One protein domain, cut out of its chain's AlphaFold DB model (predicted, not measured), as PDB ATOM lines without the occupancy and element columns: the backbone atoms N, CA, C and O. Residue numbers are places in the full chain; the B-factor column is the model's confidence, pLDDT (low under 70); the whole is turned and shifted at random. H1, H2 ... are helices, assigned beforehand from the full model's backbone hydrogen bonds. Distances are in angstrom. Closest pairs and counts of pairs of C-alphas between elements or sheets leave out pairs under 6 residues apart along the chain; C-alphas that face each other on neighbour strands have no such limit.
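What this domain is: This is residues 6 to 63 of the 69 residues of an uncharacterized protein of Deinococcus sp. HMF7620 (UniProt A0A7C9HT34). Three helices make an open zigzag: H1 and H2 form a narrow V, a helical hairpin whose two legs meet near the link that joins them, and H3 is swung away from both beyond the other end of H2. There is no packed core; H3 touches no other helix, and the free end of the H1 leg, residues 6 to 13, sticks out. The printed part has 58 residues with three named helices, H1, H2 and H3 in that order along the chain, and no named strand, and its class is all helix. The whole is loose, with a radius of gyration of the C-alphas of 13.6 A, and the C-alphas span 34 by 28 by 19 A along their three main axes.

Where its parts are: The printed part begins with H1, residues 6 to 20, which runs 21.1 A from C-alpha 6 at (200.411, 191.978, 178.484) to C-alpha 20 at (191.311, 207.560, 167.464). H2, residues 24 to 40, is the longest helix by residues, with 17 residues and 24.5 A from first to last C-alpha. H3, residues 47 to 62, measures 22.0 A and ends with C-alpha 62 at (190.905, 220.709, 187.119). After it comes His 63, the last printed residue.

How they stand to each other: H1 and H2 touch, with 4 pairs of C-alphas within 8 A. The closest C-alphas of the two are those of Leu 17 and Ala 26, 6.3 A apart. H1 touches H2 with residues 14 to 18 alone, and H2 touches H1 with residues 26 to 30 alone. The two helices run opposite ways at a shallow tilt of 26 degrees, with their centres 13.1 A apart, and they form a helical hairpin. H3 is apart from H1. H2 and H3 are also apart, though they follow each other in the chain. In H1, H2 and H3 every O i to N i+4 pair is within hydrogen-bond range.

The domain as a whole: The two C-alphas farthest apart are those of Pro 6 and His 63, at 35.1 A. The printed part has no cut. The link from H1 to H2 is tight, with 3 residues, and the link from H2 to H3 is short, with 6 residues. Residues 55 to 63, of which 55 to 62 belong to H3, stand free, and so do residues 37 to 42, of which 37 to 40 belong to H2. The mean pLDDT of the printed part is 75.6. The model's confidence is under 70 at 10 residues, namely residues 17 to 24, residue 27 and residue 63.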
ATOM      1  N   PRO A   6     201.858 191.754 178.478       74.38
ATOM      2  CA  PRO A   6     200.411 191.978 178.484       74.38
ATOM      3  C   PRO A   6     200.015 193.408 178.859       74.38
ATOM      4  O   PRO A   6     199.188 194.005 178.176       74.38
ATOM      5  N   ASP A   7     200.630 193.983 179.897       72.81
ATOM      6  CA  ASP A   7     200.295 195.343 180.339       72.81
ATOM      7  C   ASP A   7     200.673 196.380 179.273       72.81
ATOM      8  O   ASP A   7     199.915 197.307 179.003       72.81
ATOM      9  N   ALA A   8     201.828 196.203 178.624       70.62
ATOM     10  CA  ALA A   8     202.271 197.069 177.533       70.62
ATOM     11  C   ALA A   8     201.343 196.991 176.308       70.62
ATOM     12  O   ALA A   8     201.046 198.022 175.706       70.62
ATOM     13  N   PHE A   9     200.860 195.792 175.962       74.88
ATOM     14  CA  PHE A   9     199.886 195.595 174.886       74.88
ATOM     15  C   PHE A   9     198.556 196.293 175.199       74.88
ATOM     16  O   PHE A   9     198.056 197.066 174.388       74.88
ATOM     17  N   TRP A  10     198.004 196.095 176.398       74.06
ATOM     18  CA  TRP A  10     196.749 196.745 176.777       74.06
ATOM     19  C   TRP A  10     196.870 198.269 176.857       74.06
ATOM     20  O   TRP A  10     195.954 198.970 176.430       74.06
ATOM     21  N   LEU A  11     198.007 198.795 177.324       73.62
ATOM     22  CA  LEU A  11     198.277 200.234 177.323       73.62
ATOM     23  C   LEU A  11     198.362 200.818 175.908       73.62
ATOM     24  O   LEU A  11     197.888 201.933 175.696       73.62
ATOM     25  N   SER A  12     198.924 200.092 174.935       74.75
ATOM     26  CA  SER A  12     198.973 200.575 173.549       74.75
ATOM     27  C   SER A  12     197.583 200.597 172.912       74.75
ATOM     28  O   SER A  12     197.229 201.577 172.265       74.75
ATOM     29  N   GLN A  13     196.757 199.578 173.172       75.50
ATOM     30  CA  GLN A  13     195.358 199.549 172.728       75.50
ATOM     31  C   GLN A  13     194.531 200.675 173.365       75.50
ATOM     32  O   GLN A  13     193.706 201.302 172.701       75.50
ATOM     33  N   LEU A  14     194.779 200.982 174.642       71.62
ATOM     34  CA  LEU A  14     194.161 202.116 175.328       71.62
ATOM     35  C   LEU A  14     194.559 203.449 174.680       71.62
ATOM     36  O   LEU A  14     193.704 204.302 174.450       71.62
ATOM     37  N   ALA A  15     195.847 203.619 174.373       72.44
ATOM     38  CA  ALA A  15     196.364 204.816 173.721       72.44
ATOM     39  C   ALA A  15     195.757 205.004 172.323       72.44
ATOM     40  O   ALA A  15     195.313 206.104 172.008       72.44
ATOM     41  N   GLU A  16     195.651 203.934 171.529       72.38
ATOM     42  CA  GLU A  16     194.981 203.955 170.223       72.38
ATOM     43  C   GLU A  16     193.500 204.337 170.349       72.38
ATOM     44  O   GLU A  16     193.016 205.178 169.597       72.38
ATOM     45  N   LEU A  17     192.779 203.806 171.342       67.00
ATOM     46  CA  LEU A  17     191.386 204.193 171.600       67.00
ATOM     47  C   LEU A  17     191.251 205.669 172.005       67.00
ATOM     48  O   LEU A  17     190.290 206.330 171.609       67.00
ATOM     49  N   MET A  18     192.191 206.215 172.776       67.19
ATOM     50  CA  MET A  18     192.158 207.633 173.148       67.19
ATOM     51  C   MET A  18     192.529 208.560 171.982       67.19
ATOM     52  O   MET A  18     191.931 209.627 171.853       67.19
ATOM     53  N   ASP A  19     193.473 208.154 171.130       68.06
ATOM     54  CA  ASP A  19     193.921 208.926 169.965       68.06
ATOM     55  C   ASP A  19     192.867 208.927 168.841       68.06
ATOM     56  O   ASP A  19     192.495 209.973 168.306       68.06
ATOM     57  N   VAL A  20     192.292 207.755 168.548       55.94
ATOM     58  CA  VAL A  20     191.311 207.560 167.464       55.94
ATOM     59  C   VAL A  20     189.925 208.085 167.840       55.94
ATOM     60  O   VAL A  20     189.141 208.476 166.970       55.94
ATOM     61  N   SER A  21     189.598 208.136 169.130       56.53
ATOM     62  CA  SER A  21     188.254 208.479 169.575       56.53
ATOM     63  C   SER A  21     188.219 209.499 170.704       56.53
ATOM     64  O   SER A  21     187.928 209.196 171.857       56.53
ATOM     65  N   ARG A  22     188.182 210.769 170.290       60.38
ATOM     66  CA  ARG A  22     187.341 211.792 170.946       60.38
ATOM     67  C   ARG A  22     185.834 211.469 170.839       60.38
ATOM     68  O   ARG A  22     185.004 212.368 170.742       60.38
ATOM     69  N   THR A  23     185.452 210.193 170.788       68.44
ATOM     70  CA  THR A  23     184.066 209.755 170.636       68.44
ATOM     71  C   THR A  23     183.525 209.299 171.983       68.44
ATOM     72  O   THR A  23     184.219 208.707 172.811       68.44
ATOM     73  N   ARG A  24     182.236 209.561 172.201       68.50
ATOM     74  CA  ARG A  24     181.519 209.187 173.425       68.50
ATOM     75  C   ARG A  24     181.629 207.690 173.749       68.50
ATOM     76  O   ARG A  24     181.682 207.338 174.921       68.50
ATOM     77  N   ALA A  25     181.686 206.832 172.730       73.88
ATOM     78  CA  ALA A  25     181.772 205.383 172.900       73.88
ATOM     79  C   ALA A  25     183.110 204.941 173.516       73.88
ATOM     80  O   ALA A  25     183.115 204.138 174.444       73.88
ATOM     81  N   ALA A  26     184.237 205.501 173.072       71.88
ATOM     82  CA  ALA A  26     185.536 205.165 173.653       71.88
ATOM     83  C   ALA A  26     185.691 205.693 175.079       71.88
ATOM     84  O   ALA A  26     186.202 204.982 175.938       71.88
ATOM     85  N   ALA A  27     185.162 206.886 175.363       69.50
ATOM     86  CA  ALA A  27     185.104 207.402 176.728       69.50
ATOM     87  C   ALA A  27     184.286 206.481 177.656       69.50
ATOM     88  O   ALA A  27     184.667 206.251 178.803       69.50
ATOM     89  N   GLN A  28     183.185 205.911 177.156       77.06
ATOM     90  CA  GLN A  28     182.382 204.933 177.895       77.06
ATOM     91  C   GLN A  28     183.128 203.610 178.108       77.06
ATOM     92  O   GLN A  28     183.118 203.096 179.225       77.06
ATOM     93  N   LEU A  29     183.809 203.087 177.081       77.94
ATOM     94  CA  LEU A  29     184.624 201.870 177.187       77.94
ATOM     95  C   LEU A  29     185.782 202.045 178.180       77.94
ATOM     96  O   LEU A  29     185.977 201.200 179.048       77.94
ATOM     97  N   LEU A  30     186.493 203.172 178.109       76.56
ATOM     98  CA  LEU A  30     187.561 203.522 179.043       76.56
ATOM     99  C   LEU A  30     187.030 203.637 180.477       76.56
ATOM    100  O   LEU A  30     187.611 203.076 181.402       76.56
ATOM    101  N   SER A  31     185.895 204.320 180.668       76.38
ATOM    102  CA  SER A  31     185.269 204.433 181.988       76.38
ATOM    103  C   SER A  31     184.870 203.066 182.553       76.38
ATOM    104  O   SER A  31     185.078 202.820 183.741       76.38
ATOM    105  N   ALA A  32     184.341 202.164 181.720       79.94
ATOM    106  CA  ALA A  32     184.003 200.804 182.130       79.94
ATOM    107  C   ALA A  32     185.251 200.000 182.534       79.94
ATOM    108  O   ALA A  32     185.248 199.386 183.598       79.94
ATOM    109  N   ALA A  33     186.329 200.069 181.747       81.38
ATOM    110  CA  ALA A  33     187.579 199.369 182.041       81.38
ATOM    111  C   ALA A  33     188.226 199.852 183.352       81.38
ATOM    112  O   ALA A  33     188.682 199.043 184.157       81.38
ATOM    113  N   ILE A  34     188.215 201.165 183.610       78.75
ATOM    114  CA  ILE A  34     188.724 201.739 184.866       78.75
ATOM    115  C   ILE A  34     187.894 201.260 186.063       78.75
ATOM    116  O   ILE A  34     188.461 200.895 187.093       78.75
ATOM    117  N   ARG A  35     186.558 201.246 185.945       78.81
ATOM    118  CA  ARG A  35     185.669 200.759 187.015       78.81
ATOM    119  C   ARG A  35     185.906 199.281 187.318       78.81
ATOM    120  O   ARG A  35     185.972 198.922 188.489       78.81
ATOM    121  N   ASP A  36     186.076 198.456 186.287       80.50
ATOM    122  CA  ASP A  36     186.359 197.024 186.439       80.50
ATOM    123  C   ASP A  36     187.717 196.779 187.115       80.50
ATOM    124  O   ASP A  36     187.809 196.035 188.091       80.50
ATOM    125  N   ALA A  37     188.762 197.498 186.693       80.12
ATOM    126  CA  ALA A  37     190.080 197.421 187.322       80.12
ATOM    127  C   ALA A  37     190.050 197.857 188.799       80.12
ATOM    128  O   ALA A  37     190.652 197.207 189.656       80.12
ATOM    129  N   ALA A  38     189.325 198.934 189.115       79.12
ATOM    130  CA  ALA A  38     189.156 199.399 190.489       79.12
ATOM    131  C   ALA A  38     188.408 198.370 191.351       79.12
ATOM    132  O   ALA A  38     188.825 198.097 192.479       79.12
ATOM    133  N   TYR A  39     187.366 197.741 190.800       77.38
ATOM    134  CA  TYR A  39     186.643 196.655 191.456       77.38
ATOM    135  C   TYR A  39     187.544 195.438 191.717       77.38
ATOM    136  O   TYR A  39     187.603 194.946 192.846       77.38
ATOM    137  N   ALA A  40     188.312 194.990 190.717       80.06
ATOM    138  CA  ALA A  40     189.258 193.880 190.852       80.06
ATOM    139  C   ALA A  40     190.334 194.152 191.921       80.06
ATOM    140  O   ALA A  40     190.712 193.255 192.677       80.06
ATOM    141  N   ALA A  41     190.778 195.407 192.035       80.38
ATOM    142  CA  ALA A  41     191.715 195.865 193.058       80.38
ATOM    143  C   ALA A  41     191.067 196.126 194.434       80.38
ATOM    144  O   ALA A  41     191.769 196.501 195.373       80.38
ATOM    145  N   LYS A  42     189.747 195.922 194.574       83.38
ATOM    146  CA  LYS A  42     188.954 196.223 195.783       83.38
ATOM    147  C   LYS A  42     189.083 197.677 196.240       83.38
ATOM    148  O   LYS A  42     189.006 197.969 197.435       83.38
ATOM    149  N   LEU A  43     189.290 198.587 195.294       79.69
ATOM    150  CA  LEU A  43     189.263 200.013 195.567       79.69
ATOM    151  C   LEU A  43     187.808 200.458 195.772       79.69
ATOM    152  O   LEU A  43     186.908 199.942 195.106       79.69
ATOM    153  N   PRO A  44     187.550 201.409 196.682       74.62
ATOM    154  CA  PRO A  44     186.215 201.956 196.855       74.62
ATOM    155  C   PRO A  44     185.823 202.725 195.591       74.62
ATOM    156  O   PRO A  44     186.436 203.735 195.260       74.62
ATOM    157  N   THR A  45     184.807 202.239 194.881       78.44
ATOM    158  CA  THR A  45     184.234 202.893 193.688       78.44
ATOM    159  C   THR A  45     182.882 203.552 193.966       78.44
ATOM    160  O   THR A  45     182.258 204.089 193.052       78.44
ATOM    161  N   GLU A  46     182.409 203.483 195.214       80.06
ATOM    162  CA  GLU A  46     181.124 203.997 195.694       80.06
ATOM    163  C   GLU A  46     181.235 204.451 197.164       80.06
ATOM    164  O   GLU A  46     182.217 204.155 197.848       80.06
ATOM    165  N   GLY A  47     180.213 205.157 197.659       84.56
ATOM    166  CA  GLY A  47     180.140 205.639 199.044       84.56
ATOM    167  C   GLY A  47     180.854 206.973 199.295       84.56
ATOM    168  O   GLY A  47     181.444 207.562 198.388       84.56
ATOM    169  N   ASP A  48     180.765 207.465 200.534       87.44
ATOM    170  CA  ASP A  48     181.273 208.791 200.925       87.44
ATOM    171  C   ASP A  48     182.783 208.927 200.716       87.44
ATOM    172  O   ASP A  48     183.227 209.865 200.067       87.44
ATOM    173  N   ALA A  49     183.566 207.927 201.128       77.12
ATOM    174  CA  ALA A  49     185.021 207.958 200.978       77.12
ATOM    175  C   ALA A  49     185.481 208.053 199.509       77.12
ATOM    176  O   ALA A  49     186.441 208.760 199.204       77.12
ATOM    177  N   PHE A  50     184.795 207.365 198.588       81.19
ATOM    178  CA  PHE A  50     185.071 207.491 197.154       81.19
ATOM    179  C   PHE A  50     184.680 208.874 196.629       81.19
ATOM    180  O   PHE A  50     185.449 209.478 195.884       81.19
ATOM    181  N   ARG A  51     183.505 209.385 197.024       81.56
ATOM    182  CA  ARG A  51     183.047 210.727 196.633       81.56
ATOM    183  C   ARG A  51     184.027 211.805 197.078       81.56
ATOM    184  O   ARG A  51     184.396 212.637 196.256       81.56
ATOM    185  N   ASP A  52     184.480 211.747 198.324       84.81
ATOM    186  CA  ASP A  52     185.415 212.718 198.889       84.81
ATOM    187  C   ASP A  52     186.768 212.669 198.169       84.81
ATOM    188  O   ASP A  52     187.310 213.708 197.787       84.81
ATOM    189  N   ALA A  53     187.288 211.465 197.903       80.12
ATOM    190  CA  ALA A  53     188.537 211.283 197.165       80.12
ATOM    191  C   ALA A  53     188.434 211.761 195.706       80.12
ATOM    192  O   ALA A  53     189.353 212.407 195.199       80.12
ATOM    193  N   LEU A  54     187.314 211.476 195.033       80.56
ATOM    194  CA  LEU A  54     187.052 211.933 193.670       80.56
ATOM    195  C   LEU A  54     186.920 213.459 193.613       80.56
ATOM    196  O   LEU A  54     187.492 214.086 192.726       80.56
ATOM    197  N   HIS A  55     186.200 214.055 194.560       79.25
ATOM    198  CA  HIS A  55     186.032 215.501 194.643       79.25
ATOM    199  C   HIS A  55     187.375 216.199 194.883       79.25
ATOM    200  O   HIS A  55     187.733 217.105 194.138       79.25
ATOM    201  N   ALA A  56     188.175 215.710 195.837       83.19
ATOM    202  CA  ALA A  56     189.515 216.234 196.098       83.19
ATOM    203  C   ALA A  56     190.444 216.127 194.874       83.19
ATOM    204  O   ALA A  56     191.235 217.034 194.618       83.19
ATOM    205  N   PHE A  57     190.346 215.040 194.105       79.12
ATOM    206  CA  PHE A  57     191.083 214.887 192.850       79.12
ATOM    207  C   PHE A  57     190.634 215.905 191.793       79.12
ATOM    208  O   PHE A  57     191.482 216.532 191.167       79.12
ATOM    209  N   ILE A  58     189.321 216.091 191.609       80.25
ATOM    210  CA  ILE A  58     188.790 217.039 190.620       80.25
ATOM    211  C   ILE A  58     189.239 218.465 190.940       80.25
ATOM    212  O   ILE A  58     189.765 219.143 190.061       80.25
ATOM    213  N   GLU A  59     189.093 218.887 192.197       78.94
ATOM    214  CA  GLU A  59     189.528 220.210 192.651       78.94
ATOM    215  C   GLU A  59     191.031 220.413 192.419       78.94
ATOM    216  O   GLU A  59     191.444 221.439 191.894       78.94
ATOM    217  N   ARG A  60     191.863 219.412 192.729       75.31
ATOM    218  CA  ARG A  60     193.317 219.521 192.554       75.31
ATOM    219  C   ARG A  60     193.754 219.600 191.088       75.31
ATOM    220  O   ARG A  60     194.687 220.333 190.779       75.31
ATOM    221  N   GLU A  61     193.159 218.793 190.213       75.25
ATOM    222  CA  GLU A  61     193.649 218.620 188.837       75.25
ATOM    223  C   GLU A  61     192.963 219.543 187.823       75.25
ATOM    224  O   GLU A  61     193.554 219.868 186.794       75.25
ATOM    225  N   PHE A  62     191.718 219.958 188.083       77.06
ATOM    226  CA  PHE A  62     190.905 220.709 187.119       77.06
ATOM    227  C   PHE A  62     190.508 222.108 187.588       77.06
ATOM    228  O   PHE A  62     190.074 222.903 186.753       77.06
ATOM    229  N   HIS A  63     190.686 222.449 188.868       66.25
ATOM    230  CA  HIS A  63     190.573 223.824 189.352       66.25
ATOM    231  C   HIS A  63     191.966 224.362 189.711       66.25
ATOM    232  O   HIS A  63     192.423 224.202 190.842       66.25
TER     233      HIS A  63